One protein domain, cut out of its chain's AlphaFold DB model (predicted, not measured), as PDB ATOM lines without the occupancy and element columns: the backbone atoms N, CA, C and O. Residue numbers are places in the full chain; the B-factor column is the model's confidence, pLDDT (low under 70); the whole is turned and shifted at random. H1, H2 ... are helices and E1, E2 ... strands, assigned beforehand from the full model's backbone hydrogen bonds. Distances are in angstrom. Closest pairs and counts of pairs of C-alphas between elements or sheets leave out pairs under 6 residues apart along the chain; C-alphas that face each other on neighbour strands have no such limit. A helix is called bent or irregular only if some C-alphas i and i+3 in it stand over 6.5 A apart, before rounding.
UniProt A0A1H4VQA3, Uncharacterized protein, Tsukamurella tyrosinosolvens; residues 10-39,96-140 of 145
ATOM      1  N   ILE A  10     229.801 111.796 198.612       93.31
ATOM      2  CA  ILE A  10     228.462 112.007 199.141       93.31
ATOM      3  C   ILE A  10     228.488 111.606 200.608       93.31
ATOM      4  O   ILE A  10     228.594 110.427 200.936       93.31
ATOM      5  N   LEU A  11     228.375 112.598 201.482       94.06
ATOM      6  CA  LEU A  11     228.118 112.400 202.898       94.06
ATOM      7  C   LEU A  11     226.608 112.251 203.094       94.06
ATOM      8  O   LEU A  11     225.834 113.116 202.690       94.06
ATOM      9  N   THR A  12     226.177 111.167 203.726       94.88
ATOM     10  CA  THR A  12     224.795 111.007 204.186       94.88
ATOM     11  C   THR A  12     224.781 111.107 205.695       94.88
ATOM     12  O   THR A  12     225.486 110.346 206.351       94.88
ATOM     13  N   VAL A  13     223.974 112.015 206.244       94.06
ATOM     14  CA  VAL A  13     223.803 112.166 207.691       94.06
ATOM     15  C   VAL A  13     222.348 111.969 208.078       94.06
ATOM     16  O   VAL A  13     221.441 112.545 207.478       94.06
ATOM     17  N   THR A  14     222.119 111.170 209.114       93.81
ATOM     18  CA  THR A  14     220.797 110.898 209.680       93.81
ATOM     19  C   THR A  14     220.814 111.129 211.182       93.81
ATOM     20  O   THR A  14     221.810 110.826 211.837       93.81
ATOM     21  N   LYS A  15     219.703 111.603 211.749       92.25
ATOM     22  CA  LYS A  15     219.526 111.656 213.207       92.25
ATOM     23  C   LYS A  15     219.671 110.261 213.804       92.25
ATOM     24  O   LYS A  15     219.193 109.291 213.211       92.25
ATOM     25  N   ASP A  16     220.320 110.159 214.957       88.94
ATOM     26  CA  ASP A  16     220.282 108.913 215.713       88.94
ATOM     27  C   ASP A  16     218.866 108.659 216.267       88.94
ATOM     28  O   ASP A  16     218.029 109.561 216.342       88.94
ATOM     29  N   ASN A  17     218.594 107.417 216.658       81.81
ATOM     30  CA  ASN A  17     217.341 107.015 217.289       81.81
ATOM     31  C   ASN A  17     217.118 107.752 218.620       81.81
ATOM     32  O   ASN A  17     215.975 108.045 218.961       81.81
ATOM     33  N   ASP A  18     218.206 108.085 219.320       84.19
ATOM     34  CA  ASP A  18     218.211 108.809 220.596       84.19
ATOM     35  C   ASP A  18     218.503 110.311 220.401       84.19
ATOM     36  O   ASP A  18     219.195 110.934 221.203       84.19
ATOM     37  N   TYR A  19     218.037 110.899 219.295       84.56
ATOM     38  CA  TYR A  19     218.261 112.315 218.996       84.56
ATOM     39  C   TYR A  19     217.615 113.235 220.042       84.56
ATOM     40  O   TYR A  19     216.392 113.257 220.196       84.56
ATOM     41  N   ASP A  20     218.444 114.062 220.680       86.12
ATOM     42  CA  ASP A  20     218.037 115.141 221.579       86.12
ATOM     43  C   ASP A  20     218.366 116.501 220.931       86.12
ATOM     44  O   ASP A  20     219.519 116.738 220.581       86.12
ATOM     45  N   PRO A  21     217.407 117.425 220.743       83.88
ATOM     46  CA  PRO A  21     217.698 118.764 220.228       83.88
ATOM     47  C   PRO A  21     218.709 119.571 221.064       83.88
ATOM     48  O   PRO A  21     219.369 120.447 220.510       83.88
ATOM     49  N   GLU A  22     218.823 119.309 222.371       87.25
ATOM     50  CA  GLU A  22     219.798 119.955 223.262       87.25
ATOM     51  C   GLU A  22     221.180 119.279 223.201       87.25
ATOM     52  O   GLU A  22     222.191 119.909 223.515       87.25
ATOM     53  N   CYS A  23     221.232 118.016 222.761       84.62
ATOM     54  CA  CYS A  23     222.450 117.230 222.562       84.62
ATOM     55  C   CYS A  23     222.335 116.391 221.270       84.62
ATOM     56  O   CYS A  23     222.114 115.175 221.320       84.62
ATOM     57  N   PRO A  24     222.404 117.041 220.094       87.50
ATOM     58  CA  PRO A  24     222.080 116.400 218.826       87.50
ATOM     59  C   PRO A  24     223.069 115.281 218.505       87.50
ATOM     60  O   PRO A  24     224.274 115.487 218.469       87.50
ATOM     61  N   SER A  25     222.548 114.086 218.239       89.06
ATOM     62  CA  SER A  25     223.330 112.911 217.854       89.06
ATOM     63  C   SER A  25     223.007 112.493 216.419       89.06
ATOM     64  O   SER A  25     221.847 112.489 215.988       89.06
ATOM     65  N   PHE A  26     224.045 112.143 215.656       91.19
ATOM     66  CA  PHE A  26     223.931 111.812 214.238       91.19
ATOM     67  C   PHE A  26     224.718 110.552 213.880       91.19
ATOM     68  O   PHE A  26     225.781 110.277 214.433       91.19
ATOM     69  N   LYS A  27     224.216 109.829 212.881       92.00
ATOM     70  CA  LYS A  27     224.914 108.757 212.166       92.00
ATOM     71  C   LYS A  27     225.284 109.243 210.780       92.00
ATOM     72  O   LYS A  27     224.507 109.976 210.172       92.00
ATOM     73  N   HIS A  28     226.425 108.795 210.272       91.81
ATOM     74  CA  HIS A  28     226.890 109.177 208.948       91.81
ATOM     75  C   HIS A  28     227.420 107.990 208.144       91.81
ATOM     76  O   HIS A  28     227.844 106.979 208.701       91.81
ATOM     77  N   SER A  29     227.401 108.141 206.823       92.12
ATOM     78  CA  SER A  29     228.133 107.309 205.873       92.12
ATOM     79  C   SER A  29     228.691 108.179 204.753       92.12
ATOM     80  O   SER A  29     228.138 109.238 204.445       92.12
ATOM     81  N   VAL A  30     229.786 107.736 204.139       90.75
ATOM     82  CA  VAL A  30     230.419 108.435 203.020       90.75
ATOM     83  C   VAL A  30     230.532 107.502 201.827       90.75
ATOM     84  O   VAL A  30     230.972 106.368 201.961       90.75
ATOM     85  N   GLU A  31     230.132 107.994 200.660       89.81
ATOM     86  CA  GLU A  31     230.311 107.329 199.372       89.81
ATOM     87  C   GLU A  31     231.337 108.105 198.542       89.81
ATOM     88  O   GLU A  31     231.183 109.309 198.314       89.81
ATOM     89  N   CYS A  32     232.367 107.422 198.045       88.75
ATOM     90  CA  CYS A  32     233.331 108.034 197.139       88.75
ATOM     91  C   CYS A  32     232.824 108.099 195.700       88.75
ATOM     92  O   CYS A  32     232.473 107.086 195.097       88.75
ATOM     93  N   LEU A  33     232.869 109.291 195.102       86.81
ATOM     94  CA  LEU A  33     232.451 109.477 193.712       86.81
ATOM     95  C   LEU A  33     233.520 109.026 192.712       86.81
ATOM     96  O   LEU A  33     233.186 108.605 191.599       86.81
ATOM     97  N   ASN A  34     234.798 109.106 193.092       82.44
ATOM     98  CA  ASN A  34     235.915 108.731 192.236       82.44
ATOM     99  C   ASN A  34     237.160 108.328 193.049       82.44
ATOM    100  O   ASN A  34     237.935 109.184 193.475       82.44
ATOM    101  N   VAL A  35     237.385 107.020 193.205       76.38
ATOM    102  CA  VAL A  35     238.555 106.476 193.919       76.38
ATOM    103  C   VAL A  35     239.882 106.763 193.214       76.38
ATOM    104  O   VAL A  35     240.895 106.894 193.888       76.38
ATOM    105  N   ASP A  36     239.883 106.956 191.892       73.94
ATOM    106  CA  ASP A  36     241.104 107.293 191.146       73.94
ATOM    107  C   ASP A  36     241.574 108.727 191.454       73.94
ATOM    108  O   ASP A  36     242.749 109.049 191.298       73.94
ATOM    109  N   LYS A  37     240.658 109.601 191.903       74.62
ATOM    110  CA  LYS A  37     240.933 111.013 192.243       74.62
ATOM    111  C   LYS A  37     240.921 111.322 193.738       74.62
ATOM    112  O   LYS A  37     241.489 112.332 194.140       74.62
ATOM    113  N   CYS A  38     240.261 110.491 194.542       73.94
ATOM    114  CA  CYS A  38     240.345 110.502 196.006       73.94
ATOM    115  C   CYS A  38     241.402 109.518 196.531       73.94
ATOM    116  O   CYS A  38     241.410 109.209 197.724       73.94
ATOM    117  N   GLY A  39     242.241 109.001 195.629       66.75
ATOM    118  CA  GLY A  39     243.329 108.095 195.944       66.75
ATOM    119  C   GLY A  39     244.405 108.751 196.803       66.75
ATOM    120  O   GLY A  39     244.394 109.944 197.101       66.75
ATOM    121  N   CYS A  96     239.057 104.732 198.663       82.69
ATOM    122  CA  CYS A  96     238.838 106.078 199.165       82.69
ATOM    123  C   CYS A  96     239.339 106.201 200.600       82.69
ATOM    124  O   CYS A  96     238.791 105.586 201.510       82.69
ATOM    125  N   VAL A  97     240.349 107.046 200.801       78.50
ATOM    126  CA  VAL A  97     240.928 107.270 202.132       78.50
ATOM    127  C   VAL A  97     239.914 107.896 203.096       78.50
ATOM    128  O   VAL A  97     239.986 107.671 204.293       78.50
ATOM    129  N   VAL A  98     238.939 108.643 202.579       82.44
ATOM    130  CA  VAL A  98     237.902 109.302 203.382       82.44
ATOM    131  C   VAL A  98     236.804 108.331 203.805       82.44
ATOM    132  O   VAL A  98     236.321 108.413 204.925       82.44
ATOM    133  N   GLU A  99     236.429 107.393 202.936       81.25
ATOM    134  CA  GLU A  99     235.478 106.327 203.270       81.25
ATOM    135  C   GLU A  99     236.056 105.369 204.321       81.25
ATOM    136  O   GLU A  99     235.355 104.968 205.246       81.25
ATOM    137  N   ASP A 100     237.347 105.042 204.204       76.25
ATOM    138  CA  ASP A 100     238.039 104.138 205.127       76.25
ATOM    139  C   ASP A 100     238.505 104.849 206.427       76.25
ATOM    140  O   ASP A 100     238.982 104.182 207.349       76.25
ATOM    141  N   ASN A 101     238.351 106.178 206.549       73.62
ATOM    142  CA  ASN A 101     238.779 106.945 207.727       73.62
ATOM    143  C   ASN A 101     237.602 107.307 208.646       73.62
ATOM    144  O   ASN A 101     236.753 108.125 208.310       73.62
ATOM    145  N   GLY A 102     237.588 106.756 209.864       68.06
ATOM    146  CA  GLY A 102     236.554 107.037 210.868       68.06
ATOM    147  C   GLY A 102     236.620 108.431 211.513       68.06
ATOM    148  O   GLY A 102     235.741 108.766 212.305       68.06
ATOM    149  N   TRP A 103     237.649 109.236 211.226       73.88
ATOM    150  CA  TRP A 103     237.888 110.527 211.894       73.88
ATOM    151  C   TRP A 103     237.045 111.676 211.338       73.88
ATOM    152  O   TRP A 103     236.903 112.712 211.981       73.88
ATOM    153  N   ILE A 104     236.393 111.471 210.195       83.38
ATOM    154  CA  ILE A 104     235.493 112.462 209.588       83.38
ATOM    155  C   ILE A 104     234.192 112.683 210.375       83.38
ATOM    156  O   ILE A 104     233.347 113.480 209.966       83.38
ATOM    157  N   CYS A 105     234.003 111.968 211.487       83.12
ATOM    158  CA  CYS A 105     232.799 112.025 212.303       83.12
ATOM    159  C   CYS A 105     232.511 113.438 212.832       83.12
ATOM    160  O   CYS A 105     231.347 113.833 212.864       83.12
ATOM    161  N   ASN A 106     233.551 114.211 213.160       88.00
ATOM    162  CA  ASN A 106     233.412 115.601 213.593       88.00
ATOM    163  C   ASN A 106     232.902 116.483 212.445       88.00
ATOM    164  O   ASN A 106     231.886 117.150 212.600       88.00
ATOM    165  N   SER A 107     233.510 116.398 211.255       90.75
ATOM    166  CA  SER A 107     233.034 117.163 210.093       90.75
ATOM    167  C   SER A 107     231.611 116.772 209.688       90.75
ATOM    168  O   SER A 107     230.807 117.627 209.333       90.75
ATOM    169  N   ALA A 108     231.265 115.483 209.764       91.50
ATOM    170  CA  ALA A 108     229.908 115.021 209.493       91.50
ATOM    171  C   ALA A 108     228.887 115.581 210.498       91.50
ATOM    172  O   ALA A 108     227.763 115.908 210.115       91.50
ATOM    173  N   HIS A 109     229.281 115.696 211.768       91.75
ATOM    174  CA  HIS A 109     228.462 116.293 212.814       91.75
ATOM    175  C   HIS A 109     228.234 117.787 212.558       91.75
ATOM    176  O   HIS A 109     227.085 118.227 212.540       91.75
ATOM    177  N   ASP A 110     229.300 118.542 212.292       93.56
ATOM    178  CA  ASP A 110     229.230 119.988 212.052       93.56
ATOM    179  C   ASP A 110     228.368 120.310 210.825       93.56
ATOM    180  O   ASP A 110     227.449 121.127 210.899       93.56
ATOM    181  N   ILE A 111     228.559 119.576 209.723       94.75
ATOM    182  CA  ILE A 111     227.736 119.721 208.514       94.75
ATOM    183  C   ILE A 111     226.254 119.477 208.822       94.75
ATOM    184  O   ILE A 111     225.395 120.194 208.308       94.75
ATOM    185  N   ALA A 112     225.929 118.506 209.676       93.31
ATOM    186  CA  ALA A 112     224.544 118.228 210.042       93.31
ATOM    187  C   ALA A 112     223.921 119.314 210.928       93.31
ATOM    188  O   ALA A 112     222.722 119.581 210.807       93.31
ATOM    189  N   LEU A 113     224.711 119.955 211.793       93.06
ATOM    190  CA  LEU A 113     224.261 121.102 212.584       93.06
ATOM    191  C   LEU A 113     224.014 122.335 211.710       93.06
ATOM    192  O   LEU A 113     223.017 123.029 211.898       93.06
ATOM    193  N   GLU A 114     224.900 122.594 210.750       94.81
ATOM    194  CA  GLU A 114     224.869 123.804 209.922       94.81
ATOM    195  C   GLU A 114     223.900 123.704 208.737       94.81
ATOM    196  O   GLU A 114     223.234 124.680 208.379       94.81
ATOM    197  N   HIS A 115     223.811 122.526 208.118       94.75
ATOM    198  CA  HIS A 115     223.082 122.308 206.866       94.75
ATOM    199  C   HIS A 115     221.914 121.325 206.993       94.75
ATOM    200  O   HIS A 115     221.151 121.157 206.039       94.75
ATOM    201  N   GLY A 116     221.725 120.731 208.173       92.44
ATOM    202  CA  GLY A 116     220.688 119.741 208.439       92.44
ATOM    203  C   GLY A 116     221.092 118.323 208.035       92.44
ATOM    204  O   GLY A 116     222.127 118.096 207.423       92.44
ATOM    205  N   CYS A 117     220.255 117.349 208.395       94.19
ATOM    206  CA  CYS A 117     220.414 115.967 207.940       94.19
ATOM    207  C   CYS A 117     220.006 115.816 206.470       94.19
ATOM    208  O   CYS A 117     219.122 116.528 205.992       94.19
ATOM    209  N   GLY A 118     220.569 114.812 205.804       94.19
ATOM    210  CA  GLY A 118     220.303 114.521 204.401       94.19
ATOM    211  C   GLY A 118     221.560 114.071 203.672       94.19
ATOM    212  O   GLY A 118     222.515 113.575 204.273       94.19
ATOM    213  N   ARG A 119     221.537 114.217 202.346       96.00
ATOM    214  CA  ARG A 119     222.679 113.930 201.473       96.00
ATOM    215  C   ARG A 119     223.400 115.229 201.143       96.00
ATOM    216  O   ARG A 119     222.774 116.195 200.718       96.00
ATOM    217  N   HIS A 120     224.717 115.225 201.267       94.75
ATOM    218  CA  HIS A 120     225.571 116.382 201.048       94.75
ATOM    219  C   HIS A 120     226.701 115.999 200.106       94.75
ATOM    220  O   HIS A 120     227.359 114.978 200.292       94.75
ATOM    221  N   GLU A 121     226.934 116.825 199.095       93.94
ATOM    222  CA  GLU A 121     228.178 116.772 198.340       93.94
ATOM    223  C   GLU A 121     229.260 117.454 199.170       93.94
ATOM    224  O   GLU A 121     229.091 118.598 199.607       93.94
ATOM    225  N   VAL A 122     230.348 116.729 199.405       91.81
ATOM    226  CA  VAL A 122     231.482 117.199 200.196       91.81
ATOM    227  C   VAL A 122     232.785 116.953 199.452       91.81
ATOM    228  O   VAL A 122     232.969 115.933 198.781       91.81
ATOM    229  N   GLU A 123     233.716 117.881 199.600       90.44
ATOM    230  CA  GLU A 123     235.116 117.677 199.257       90.44
ATOM    231  C   GLU A 123     235.906 117.317 200.513       90.44
ATOM    232  O   GLU A 123     235.384 117.354 201.626       90.44
ATOM    233  N   HIS A 124     237.155 116.907 200.326       86.19
ATOM    234  CA  HIS A 124     238.051 116.622 201.432       86.19
ATOM    235  C   HIS A 124     239.337 117.413 201.278       86.19
ATOM    236  O   HIS A 124     239.885 117.516 200.175       86.19
ATOM    237  N   GLU A 125     239.821 117.909 202.401       85.38
ATOM    238  CA  GLU A 125     241.109 118.563 202.526       85.38
ATOM    239  C   GLU A 125     241.932 117.792 203.553       85.38
ATOM    240  O   GLU A 125     241.431 117.444 204.624       85.38
ATOM    241  N   TRP A 126     243.169 117.481 203.173       81.31
ATOM    242  CA  TRP A 126     244.158 116.878 204.055       81.31
ATOM    243  C   TRP A 126     245.147 117.958 204.463       81.31
ATOM    244  O   TRP A 126     245.697 118.633 203.587       81.31
ATOM    245  N   ASP A 127     245.390 118.075 205.760       77.94
ATOM    246  CA  ASP A 127     246.649 118.620 206.251       77.94
ATOM    247  C   ASP A 127     247.616 117.472 206.596       77.94
ATOM    248  O   ASP A 127     247.350 116.303 206.298       77.94
ATOM    249  N   ASP A 128     248.771 117.803 207.174       70.75
ATOM    250  CA  ASP A 128     249.805 116.820 207.521       70.75
ATOM    251  C   ASP A 128     249.344 115.799 208.585       70.75
ATOM    252  O   ASP A 128     250.024 114.796 208.812       70.75
ATOM    253  N   THR A 129     248.215 116.043 209.256       71.44
ATOM    254  CA  THR A 129     247.747 115.297 210.430       71.44
ATOM    255  C   THR A 129     246.315 114.778 210.329       71.44
ATOM    256  O   THR A 129     246.037 113.698 210.846       71.44
ATOM    257  N   ASP A 130     245.424 115.499 209.656       76.50
ATOM    258  CA  ASP A 130     243.985 115.278 209.705       76.50
ATOM    259  C   ASP A 130     243.310 115.489 208.339       76.50
ATOM    260  O   ASP A 130     243.794 116.190 207.448       76.50
ATOM    261  N   CYS A 131     242.137 114.865 208.188       84.19
ATOM    262  CA  CYS A 131     241.250 115.048 207.043       84.19
ATOM    263  C   CYS A 131     239.973 115.754 207.491       84.19
ATOM    264  O   CYS A 131     239.250 115.238 208.346       84.19
ATOM    265  N   THR A 132     239.638 116.865 206.839       88.12
ATOM    266  CA  THR A 132     238.384 117.596 207.068       88.12
ATOM    267  C   THR A 132     237.479 117.503 205.842       88.12
ATOM    268  O   THR A 132     237.954 117.495 204.702       88.12
ATOM    269  N   LEU A 133     236.160 117.427 206.060       91.00
ATOM    270  CA  LEU A 133     235.170 117.524 204.983       91.00
ATOM    271  C   LEU A 133     234.726 118.970 204.779       91.00
ATOM    272  O   LEU A 133     234.299 119.634 205.721       91.00
ATOM    273  N   ILE A 134     234.754 119.422 203.530       91.19
ATOM    274  CA  ILE A 134     234.269 120.742 203.126       91.19
ATOM    275  C   ILE A 134     232.905 120.563 202.474       91.19
ATOM    276  O   ILE A 134     232.776 119.876 201.458       91.19
ATOM    277  N   HIS A 135     231.875 121.187 203.042       94.00
ATOM    278  CA  HIS A 135     230.540 121.159 202.458       94.00
ATOM    279  C   HIS A 135     230.490 121.957 201.151       94.00
ATOM    280  O   HIS A 135     230.791 123.150 201.125       94.00
ATOM    281  N   VAL A 136     230.060 121.304 200.069       94.00
ATOM    282  CA  VAL A 136     229.867 121.941 198.759       94.00
ATOM    283  C   VAL A 136     228.407 122.348 198.591       94.00
ATOM    284  O   VAL A 136     228.107 123.503 198.290       94.00
ATOM    285  N   ARG A 137     227.481 121.394 198.761       93.75
ATOM    286  CA  ARG A 137     226.035 121.633 198.645       93.75
ATOM    287  C   ARG A 137     225.198 120.499 199.226       93.75
ATOM    288  O   ARG A 137     225.596 119.336 199.204       93.75
ATOM    289  N   VAL A 138     223.965 120.835 199.598       94.75
ATOM    290  CA  VAL A 138     222.910 119.859 199.889       94.75
ATOM    291  C   VAL A 138     222.421 119.236 198.581       94.75
ATOM    292  O   VAL A 138     222.179 119.935 197.592       94.75
ATOM    293  N   LEU A 139     222.270 117.916 198.577       91.50
ATOM    294  CA  LEU A 139     221.697 117.152 197.480       91.50
ATOM    295  C   LEU A 139     220.223 116.854 197.774       91.50
ATOM    296  O   LEU A 139     219.863 116.619 198.927       91.50
ATOM    297  N   PRO A 140     219.354 116.827 196.750       87.00
ATOM    298  CA  PRO A 140     217.977 116.407 196.946       87.00
ATOM    299  C   PRO A 140     217.941 114.964 197.458       87.00
ATOM    300  O   PRO A 140     218.700 114.103 196.987       87.00
TER     301      PRO A 140
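AT A GLANCE: This is residues 10 to 39 and 96 to 140 of the 145 residues of an uncharacterized protein of Tsukamurella tyrosinosolvens (UniProt A0A1H4VQA3). A strongly twisted sheet of four antiparallel strands, in the order E2 E1 E3 E4, curls round one helix, H1, on one face, making two layers. The 75 printed residues run E1 E2 H1 E3 E4, class mixed, compact with a radius of gyration of the C-alphas of 12.4 A, spanning 38 by 29 by 18 A.

HOW THE PARTS SIT: E1, residues 10 to 15, pairs antiparallel with E2, residues 26 to 32, in a hairpin (N 12 to O 29, 2.8 A), and with E3, residues 118 to 126 (N 11 to O 120, 2.8 A). E3 and E4, residues 131 to 139, form a hairpin, with N 123 and O 134 2.9 A apart; E3 bends by 55 degrees at residue 121, and E4 bends at residue 136 by an angle of 63 degrees. H1, residues 102 to 115, is on the sheet; its closest C-alphas to E4 are those of Ser 107 and Leu 133, 5.6 A. H1 is only just irregular, with C-alphas 103 and 106 7.0 A apart; 8 of 10 O i to N i+4 pairs are within hydrogen-bond range.

IN THESE COORDINATES: E1, 16.7 A, begins at C-alpha 10 (228.462, 112.007, 199.141); E2 measures 19.9 A, H1 20.8 A and E3 24.0 A; E4, 21.9 A, ends at C-alpha 139 (221.697, 117.152, 197.480).

THE WHOLE: The farthest C-alphas, Glu 22 and Asp 36, are 40.6 A apart. Residues 40 to 95 are not printed; C-alphas 39 and 96 are 5.9 A apart. Residues 39 and 102 have pLDDT under 70.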